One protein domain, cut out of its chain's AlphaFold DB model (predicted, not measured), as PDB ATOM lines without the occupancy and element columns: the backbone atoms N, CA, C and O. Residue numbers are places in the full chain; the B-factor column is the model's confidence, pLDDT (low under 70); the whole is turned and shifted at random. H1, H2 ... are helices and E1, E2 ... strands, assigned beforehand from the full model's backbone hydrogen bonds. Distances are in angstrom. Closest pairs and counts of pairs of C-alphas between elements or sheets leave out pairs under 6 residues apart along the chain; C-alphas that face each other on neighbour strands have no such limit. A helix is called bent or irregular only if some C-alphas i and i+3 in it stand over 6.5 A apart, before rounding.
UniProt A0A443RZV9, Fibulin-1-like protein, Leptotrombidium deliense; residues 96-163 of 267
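This is residues 96 to 163 of the 267 residues of the protein "Fibulin-1-like protein" of Leptotrombidium deliense (UniProt A0A443RZV9). A long, strongly twisted hairpin, E4 and E5, makes one end of an elongated model; E3 runs beside the first part of E4, and the short helix H1 packs over one face there. Two small hairpins lie toward the other end: E6 and E7 near the start of E4 and the end of E5, and E1 and E2 at the far tip. The printed part has 68 residues with one named helix and seven named strands, in the order E1 E2 H1 E3 E4 E5 E6 E7, and its class is mostly strand. The three sheets, E3 - E4 - E5, E1 - E2 and E6 - E7, are antiparallel. The whole is loose, with a radius of gyration of the C-alphas of 13.8 A, and a rod of 50 by 22 by 18 A.

Find C-alpha 128 at (157.499, 112.389, 107.030); from there E4, residues 128 to 137, runs 28.2 A. E5, residues 140 to 148, comes back over 25.7 A, and E3, residues 121 to 125, is 12.8 A long. H1 is residues 107 to 114, 9.5 A long, and irregular: C-alphas 110 and 113 are 9.4 A apart. Look for C-alpha 96 at (154.515, 120.623, 98.713), where E1, residues 96 to 98, begins; E2 is residues 101 to 104. E6, residues 153 to 156, precedes E7, residues 159 to 162, which ends with C-alpha 162 at (168.049, 119.092, 104.792).

Begin at E3, E4 and E5, a meander, each strand the antiparallel neighbour of the one before. E4 is the inner strand; N 123 and O 130 of E3 and E4 are 2.8 A apart, and N 133 and O 144 of E4 and E5 2.8 A, both within hydrogen-bond range. H1 is on this sheet at a height of 9.1 A, over E3 and only just over E4, on which 3 of its C-alphas fall. It runs along the strands, at 18 degrees to E3 on the local plane; the closest C-alphas of H1 and E3 are those of Cys 108 and Cys 122, 5.6 A apart. In H1, 2 of 4 O i to N i+4 pairs and 2 of 5 O i to N i+3 pairs are within range. The closest C-alphas of E5 and E6 are those of Lys 147 and Pro 155, 6.3 A apart. In the hairpin E6 and E7, N 156 and O 159 are 2.8 A apart. In the hairpin E1 and E2, N 98 and O 101 are 2.8 A apart; E2 and E3 are only just apart, at 8.1 A.

The two C-alphas farthest apart are those of Gly 100 and Glu 138, 50.4 A. The printed part has no cut; the link from H1 to E3 is short and the other links are tight. The mean pLDDT of the printed part is 91.6, and no printed residue is under 70.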
ATOM      1  N   GLU A  96     154.580 120.017 100.039       91.81
ATOM      2  CA  GLU A  96     154.515 120.623  98.713       91.81
ATOM      3  C   GLU A  96     153.551 121.811  98.679       91.81
ATOM      4  O   GLU A  96     152.494 121.805  99.306       91.81
ATOM      5  N   LEU A  97     153.932 122.860  97.943       93.06
ATOM      6  CA  LEU A  97     153.132 124.076  97.833       93.06
ATOM      7  C   LEU A  97     152.007 123.867  96.816       93.06
ATOM      8  O   LEU A  97     152.241 123.859  95.605       93.06
ATOM      9  N   ILE A  98     150.777 123.752  97.307       93.25
ATOM     10  CA  ILE A  98     149.566 123.591  96.505       93.25
ATOM     11  C   ILE A  98     148.647 124.776  96.797       93.25
ATOM     12  O   ILE A  98     148.193 124.979  97.916       93.25
ATOM     13  N   ASN A  99     148.377 125.599  95.778       91.44
ATOM     14  CA  ASN A  99     147.510 126.783  95.891       91.44
ATOM     15  C   ASN A  99     147.895 127.755  97.030       91.44
ATOM     16  O   ASN A  99     147.022 128.377  97.632       91.44
ATOM     17  N   GLY A 100     149.193 127.899  97.318       87.94
ATOM     18  CA  GLY A 100     149.688 128.773  98.391       87.94
ATOM     19  C   GLY A 100     149.602 128.166  99.795       87.94
ATOM     20  O   GLY A 100     149.818 128.873 100.772       87.94
ATOM     21  N   VAL A 101     149.284 126.875  99.904       90.88
ATOM     22  CA  VAL A 101     149.259 126.123 101.160       90.88
ATOM     23  C   VAL A 101     150.284 125.000 101.079       90.88
ATOM     24  O   VAL A 101     150.405 124.341 100.047       90.88
ATOM     25  N   CYS A 102     151.028 124.787 102.159       93.50
ATOM     26  CA  CYS A 102     151.923 123.646 102.275       93.50
ATOM     27  C   CYS A 102     151.124 122.408 102.676       93.50
ATOM     28  O   CYS A 102     150.668 122.278 103.812       93.50
ATOM     29  N   GLU A 103     150.922 121.518 101.712       94.00
ATOM     30  CA  GLU A 103     150.252 120.240 101.915       94.00
ATOM     31  C   GLU A 103     151.283 119.133 102.133       94.00
ATOM     32  O   GLU A 103     152.383 119.158 101.586       94.00
ATOM     33  N   ASP A 104     150.927 118.171 102.977       95.00
ATOM     34  CA  ASP A 104     151.762 117.013 103.282       95.00
ATOM     35  C   ASP A 104     151.991 116.152 102.033       95.00
ATOM     36  O   ASP A 104     151.036 115.766 101.350       95.00
ATOM     37  N   ILE A 105     153.248 115.811 101.746       93.81
ATOM     38  CA  ILE A 105     153.567 114.880 100.667       93.81
ATOM     39  C   ILE A 105     153.291 113.476 101.180       93.81
ATOM     40  O   ILE A 105     154.057 112.948 101.968       93.81
ATOM     41  N   ASN A 106     152.269 112.807 100.647       95.56
ATOM     42  CA  ASN A 106     152.035 111.410 101.007       95.56
ATOM     43  C   ASN A 106     153.076 110.484 100.355       95.56
ATOM     44  O   ASN A 106     152.882 110.009  99.226       95.56
ATOM     45  N   GLU A 107     154.181 110.193 101.043       94.94
ATOM     46  CA  GLU A 107     155.274 109.411 100.463       94.94
ATOM     47  C   GLU A 107     154.885 107.950 100.235       94.94
ATOM     48  O   GLU A 107     155.352 107.327  99.279       94.94
ATOM     49  N   CYS A 108     153.968 107.409 101.043       95.94
ATOM     50  CA  CYS A 108     153.443 106.059 100.845       95.94
ATOM     51  C   CYS A 108     152.677 105.927  99.526       95.94
ATOM     52  O   CYS A 108     152.775 104.899  98.854       95.94
ATOM     53  N   GLN A 109     151.934 106.963  99.131       96.19
ATOM     54  CA  GLN A 109     151.258 107.008  97.837       96.19
ATOM     55  C   GLN A 109     152.238 107.334  96.703       96.19
ATOM     56  O   GLN A 109     152.167 106.721  95.638       96.19
ATOM     57  N   ARG A 110     153.158 108.277  96.930       94.06
ATOM     58  CA  ARG A 110     154.101 108.776  95.919       94.06
ATOM     59  C   ARG A 110     155.159 107.747  95.522       94.06
ATOM     60  O   ARG A 110     155.453 107.604  94.339       94.06
ATOM     61  N   LEU A 111     155.735 107.039  96.493       92.94
ATOM     62  CA  LEU A 111     156.795 106.045  96.282       92.94
ATOM     63  C   LEU A 111     156.240 104.613  96.170       92.94
ATOM     64  O   LEU A 111     156.908 103.723  95.631       92.94
ATOM     65  N   GLY A 112     155.025 104.375  96.675       92.50
ATOM     66  CA  GLY A 112     154.360 103.076  96.639       92.50
ATOM     67  C   GLY A 112     155.195 101.981  97.304       92.50
ATOM     68  O   GLY A 112     155.674 102.122  98.428       92.50
ATOM     69  N   VAL A 113     155.417 100.880  96.583       90.88
ATOM     70  CA  VAL A 113     156.223  99.740  97.063       90.88
ATOM     71  C   VAL A 113     157.689 100.089  97.334       90.88
ATOM     72  O   VAL A 113     158.359  99.342  98.037       90.88
ATOM     73  N   SER A 114     158.183 101.207  96.792       92.94
ATOM     74  CA  SER A 114     159.569 101.655  96.972       92.94
ATOM     75  C   SER A 114     159.758 102.515  98.221       92.94
ATOM     76  O   SER A 114     160.894 102.842  98.547       92.94
ATOM     77  N   ALA A 115     158.676 102.887  98.919       92.56
ATOM     78  CA  ALA A 115     158.761 103.692 100.135       92.56
ATOM     79  C   ALA A 115     159.546 102.964 101.241       92.56
ATOM     80  O   ALA A 115     160.355 103.554 101.949       92.56
ATOM     81  N   CYS A 116     159.323 101.657 101.387       94.69
ATOM     82  CA  CYS A 116     159.847 100.872 102.499       94.69
ATOM     83  C   CYS A 116     160.530  99.588 102.036       94.69
ATOM     84  O   CYS A 116     160.362  99.143 100.901       94.69
ATOM     85  N   LEU A 117     161.299  98.961 102.933       93.56
ATOM     86  CA  LEU A 117     161.919  97.675 102.631       93.56
ATOM     87  C   LEU A 117     160.845  96.581 102.477       93.56
ATOM     88  O   LEU A 117     159.756  96.683 103.052       93.56
ATOM     89  N   PRO A 118     161.148  95.473 101.776       90.81
ATOM     90  CA  PRO A 118     160.244  94.332 101.712       90.81
ATOM     91  C   PRO A 118     159.839  93.834 103.113       90.81
ATOM     92  O   PRO A 118     160.688  93.643 103.990       90.81
ATOM     93  N   ASN A 119     158.544  93.552 103.300       88.81
ATOM     94  CA  ASN A 119     157.912  93.181 104.580       88.81
ATOM     95  C   ASN A 119     157.812  94.309 105.625       88.81
ATOM     96  O   ASN A 119     157.676  94.027 106.818       88.81
ATOM     97  N   GLU A 120     157.886  95.566 105.194       94.69
ATOM     98  CA  GLU A 120     157.495  96.729 105.989       94.69
ATOM     99  C   GLU A 120     156.186  97.320 105.437       94.69
ATOM    100  O   GLU A 120     155.903  97.252 104.240       94.69
ATOM    101  N   THR A 121     155.372  97.892 106.318       94.94
ATOM    102  CA  THR A 121     154.169  98.652 105.977       94.94
ATOM    103  C   THR A 121     154.503 100.134 106.040       94.94
ATOM    104  O   THR A 121     154.969 100.613 107.074       94.94
ATOM    105  N   CYS A 122     154.266 100.854 104.944       96.94
ATOM    106  CA  CYS A 122     154.399 102.305 104.920       96.94
ATOM    107  C   CYS A 122     153.210 102.955 105.636       96.94
ATOM    108  O   CYS A 122     152.060 102.591 105.382       96.94
ATOM    109  N   ILE A 123     153.493 103.904 106.522       96.19
ATOM    110  CA  ILE A 123     152.508 104.694 107.256       96.19
ATOM    111  C   ILE A 123     152.853 106.164 107.052       96.19
ATOM    112  O   ILE A 123     153.896 106.621 107.518       96.19
ATOM    113  N   ASN A 124     151.971 106.890 106.370       95.69
ATOM    114  CA  ASN A 124     152.134 108.318 106.143       95.69
ATOM    115  C   ASN A 124     151.953 109.100 107.447       95.69
ATOM    116  O   ASN A 124     151.066 108.780 108.245       95.69
ATOM    117  N   SER A 125     152.756 110.134 107.649       94.06
ATOM    118  CA  SER A 125     152.601 111.092 108.737       94.06
ATOM    119  C   SER A 125     152.872 112.494 108.215       94.06
ATOM    120  O   SER A 125     153.368 112.661 107.114       94.06
ATOM    121  N   LYS A 126     152.515 113.512 108.992       92.44
ATOM    122  CA  LYS A 126     152.688 114.888 108.541       92.44
ATOM    123  C   LYS A 126     154.181 115.240 108.514       92.44
ATOM    124  O   LYS A 126     154.820 115.163 109.561       92.44
ATOM    125  N   GLY A 127     154.701 115.613 107.348       89.38
ATOM    126  CA  GLY A 127     156.091 116.003 107.104       89.38
ATOM    127  C   GLY A 127     157.089 114.846 106.973       89.38
ATOM    128  O   GLY A 127     158.267 115.111 106.738       89.38
ATOM    129  N   LEU A 128     156.660 113.589 107.160       93.75
ATOM    130  CA  LEU A 128     157.499 112.389 107.030       93.75
ATOM    131  C   LEU A 128     156.664 111.107 106.998       93.75
ATOM    132  O   LEU A 128     155.529 111.065 107.461       93.75
ATOM    133  N   TYR A 129     157.287 109.980 106.662       95.12
ATOM    134  CA  TYR A 129     156.637 108.671 106.733       95.12
ATOM    135  C   TYR A 129     157.395 107.677 107.610       95.12
ATOM    136  O   TYR A 129     158.586 107.803 107.906       95.12
ATOM    137  N   PHE A 130     156.680 106.643 108.044       95.12
ATOM    138  CA  PHE A 130     157.232 105.547 108.821       95.12
ATOM    139  C   PHE A 130     157.169 104.246 108.038       95.12
ATOM    140  O   PHE A 130     156.122 103.860 107.521       95.12
ATOM    141  N   CYS A 131     158.265 103.501 108.060       95.56
ATOM    142  CA  CYS A 131     158.263 102.102 107.663       95.56
ATOM    143  C   CYS A 131     158.139 101.234 108.910       95.56
ATOM    144  O   CYS A 131     159.053 101.180 109.738       95.56
ATOM    145  N   GLN A 132     156.990 100.580 109.063       95.62
ATOM    146  CA  GLN A 132     156.677  99.748 110.215       95.62
ATOM    147  C   GLN A 132     156.861  98.265 109.903       95.62
ATOM    148  O   GLN A 132     156.366  97.748 108.908       95.62
ATOM    149  N   LYS A 133     157.510  97.544 110.815       94.69
ATOM    150  CA  LYS A 133     157.643  96.091 110.776       94.69
ATOM    151  C   LYS A 133     157.120  95.477 112.059       94.69
ATOM    152  O   LYS A 133     157.667  95.732 113.130       94.69
ATOM    153  N   CYS A 134     156.120  94.611 111.952       92.50
ATOM    154  CA  CYS A 134     155.614  93.846 113.084       92.50
ATOM    155  C   CYS A 134     156.170  92.422 113.062       92.50
ATOM    156  O   CYS A 134     156.163  91.742 112.037       92.50
ATOM    157  N   LYS A 135     156.669  91.962 114.208       91.62
ATOM    158  CA  LYS A 135     157.088  90.579 114.430       91.62
ATOM    159  C   LYS A 135     156.283  90.004 115.580       91.62
ATOM    160  O   LYS A 135     156.186  90.617 116.644       91.62
ATOM    161  N   GLN A 136     155.737  88.815 115.372       91.44
ATOM    162  CA  GLN A 136     155.164  88.045 116.461       91.44
ATOM    163  C   GLN A 136     156.300  87.487 117.321       91.44
ATOM    164  O   GLN A 136     157.226  86.855 116.812       91.44
ATOM    165  N   VAL A 137     156.236  87.744 118.621       90.31
ATOM    166  CA  VAL A 137     157.126  87.176 119.627       90.31
ATOM    167  C   VAL A 137     156.230  86.460 120.626       90.31
ATOM    168  O   VAL A 137     155.470  87.103 121.347       90.31
ATOM    169  N   GLU A 138     156.284  85.127 120.614       90.62
ATOM    170  CA  GLU A 138     155.364  84.260 121.361       90.62
ATOM    171  C   GLU A 138     153.894  84.541 120.982       90.62
ATOM    172  O   GLU A 138     153.487  84.289 119.845       90.62
ATOM    173  N   THR A 139     153.096  85.085 121.904       89.69
ATOM    174  CA  THR A 139     151.681  85.439 121.699       89.69
ATOM    175  C   THR A 139     151.451  86.941 121.503       89.69
ATOM    176  O   THR A 139     150.302  87.375 121.464       89.69
ATOM    177  N   VAL A 140     152.512  87.752 121.398       91.25
ATOM    178  CA  VAL A 140     152.427  89.218 121.310       91.25
ATOM    179  C   VAL A 140     153.035  89.713 120.000       91.25
ATOM    180  O   VAL A 140     154.143  89.332 119.628       91.25
ATOM    181  N   TYR A 141     152.342  90.616 119.306       88.75
ATOM    182  CA  TYR A 141     152.915  91.345 118.175       88.75
ATOM    183  C   TYR A 141     153.704  92.554 118.677       88.75
ATOM    184  O   TYR A 141     153.163  93.414 119.367       88.75
ATOM    185  N   ARG A 142     154.990  92.631 118.320       91.50
ATOM    186  CA  ARG A 142     155.832  93.814 118.542       91.50
ATOM    187  C   ARG A 142     156.109  94.493 117.211       91.50
ATOM    188  O   ARG A 142     156.621  93.849 116.296       91.50
ATOM    189  N   CYS A 143     155.788  95.777 117.121       91.69
ATOM    190  CA  CYS A 143     156.003  96.584 115.929       91.69
ATOM    191  C   CYS A 143     157.135  97.583 116.154       91.69
ATOM    192  O   CYS A 143     157.242  98.184 117.220       91.69
ATOM    193  N   TYR A 144     157.974  97.742 115.138       91.12
ATOM    194  CA  TYR A 144     159.100  98.667 115.121       91.12
ATOM    195  C   TYR A 144     158.913  99.597 113.932       91.12
ATOM    196  O   TYR A 144     158.699  99.115 112.821       91.12
ATOM    197  N   SER A 145     158.986 100.902 114.164       92.38
ATOM    198  CA  SER A 145     158.860 101.912 113.114       92.38
ATOM    199  C   SER A 145     160.201 102.601 112.907       92.38
ATOM    200  O   SER A 145     160.846 102.998 113.877       92.38
ATOM    201  N   ARG A 146     160.612 102.766 111.650       92.25
ATOM    202  CA  ARG A 146     161.732 103.633 111.267       92.25
ATOM    203  C   ARG A 146     161.171 104.881 110.603       92.25
ATOM    204  O   ARG A 146     160.365 104.749 109.684       92.25
ATOM    205  N   LYS A 147     161.586 106.056 111.077       93.38
ATOM    206  CA  LYS A 147     161.311 107.332 110.404       93.38
ATOM    207  C   LYS A 147     162.063 107.365 109.086       93.38
ATOM    208  O   LYS A 147     163.187 106.868 109.020       93.38
ATOM    209  N   GLN A 148     161.433 107.919 108.069       92.94
ATOM    210  CA  GLN A 148     162.003 108.063 106.747       92.94
ATOM    211  C   GLN A 148     161.636 109.426 106.179       92.94
ATOM    212  O   GLN A 148     160.565 109.959 106.461       92.94
ATOM    213  N   CYS A 149     162.532 109.935 105.348       91.94
ATOM    214  CA  CYS A 149     162.372 111.164 104.592       91.94
ATOM    215  C   CYS A 149     162.618 110.882 103.105       91.94
ATOM    216  O   CYS A 149     163.006 109.770 102.722       91.94
ATOM    217  N   LEU A 150     162.380 111.880 102.254       87.56
ATOM    218  CA  LEU A 150     162.871 111.850 100.877       87.56
ATOM    219  C   LEU A 150     164.410 111.888 100.854       87.56
ATOM    220  O   LEU A 150     165.052 112.282 101.825       87.56
ATOM    221  N   LEU A 151     165.007 111.459  99.739       86.38
ATOM    222  CA  LEU A 151     166.460 111.505  99.557       86.38
ATOM    223  C   LEU A 151     166.975 112.948  99.701       86.38
ATOM    224  O   LEU A 151     166.334 113.861  99.183       86.38
ATOM    225  N   GLY A 152     168.114 113.116 100.380       85.69
ATOM    226  CA  GLY A 152     168.682 114.431 100.708       85.69
ATOM    227  C   GLY A 152     168.194 115.016 102.035       85.69
ATOM    228  O   GLY A 152     168.632 116.086 102.432       85.69
ATOM    229  N   TYR A 153     167.312 114.307 102.745       90.44
ATOM    230  CA  TYR A 153     166.798 114.727 104.043       90.44
ATOM    231  C   TYR A 153     167.007 113.664 105.120       90.44
ATOM    232  O   TYR A 153     166.987 112.459 104.842       90.44
ATOM    233  N   GLU A 154     167.122 114.108 106.368       90.12
ATOM    234  CA  GLU A 154     167.178 113.249 107.546       90.12
ATOM    235  C   GLU A 154     166.048 113.556 108.542       90.12
ATOM    236  O   GLU A 154     165.565 114.686 108.617       90.12
ATOM    237  N   PRO A 155     165.563 112.548 109.290       89.31
ATOM    238  CA  PRO A 155     164.460 112.744 110.218       89.31
ATOM    239  C   PRO A 155     164.926 113.416 111.511       89.31
ATOM    240  O   PRO A 155     165.726 112.848 112.257       89.31
ATOM    241  N   LEU A 156     164.304 114.541 111.856       84.69
ATOM    242  CA  LEU A 156     164.518 115.245 113.114       84.69
ATOM    243  C   LEU A 156     163.184 115.506 113.814       84.69
ATOM    244  O   LEU A 156     162.292 116.165 113.298       84.69
ATOM    245  N   GLN A 157     163.018 114.914 115.001       82.94
ATOM    246  CA  GLN A 157     161.759 114.917 115.758       82.94
ATOM    247  C   GLN A 157     160.531 114.506 114.914       82.94
ATOM    248  O   GLN A 157     160.284 113.305 114.780       82.94
ATOM    249  N   TYR A 158     159.770 115.459 114.376       76.19
ATOM    250  CA  TYR A 158     158.553 115.245 113.585       76.19
ATOM    251  C   TYR A 158     158.633 115.827 112.171       76.19
ATOM    252  O   TYR A 158     157.617 115.883 111.490       76.19
ATOM    253  N   GLN A 159     159.822 116.230 111.728       80.94
ATOM    254  CA  GLN A 159     160.051 116.800 110.409       80.94
ATOM    255  C   GLN A 159     161.263 116.166 109.732       80.94
ATOM    256  O   GLN A 159     162.073 115.475 110.357       80.94
ATOM    257  N   CYS A 160     161.360 116.393 108.432       88.81
ATOM    258  CA  CYS A 160     162.559 116.117 107.665       88.81
ATOM    259  C   CYS A 160     163.386 117.400 107.577       88.81
ATOM    260  O   CYS A 160     162.836 118.475 107.342       88.81
ATOM    261  N   VAL A 161     164.698 117.296 107.761       87.44
ATOM    262  CA  VAL A 161     165.629 118.423 107.635       87.44
ATOM    263  C   VAL A 161     166.659 118.130 106.568       87.44
ATOM    264  O   VAL A 161     166.979 116.971 106.302       87.44
ATOM    265  N   ASP A 162     167.090 119.185 105.887       88.94
ATOM    266  CA  ASP A 162     168.049 119.092 104.792       88.94
ATOM    267  C   ASP A 162     169.389 118.571 105.308       88.94
ATOM    268  O   ASP A 162     169.905 119.044 106.323       88.94
ATOM    269  N   VAL A 163     169.936 117.575 104.617       90.69
ATOM    270  CA  VAL A 163     171.254 117.038 104.934       90.69
ATOM    271  C   VAL A 163     172.283 117.911 104.241       90.69
ATOM    272  O   VAL A 163     172.439 117.831 103.032       90.69
TER     273      VAL A 163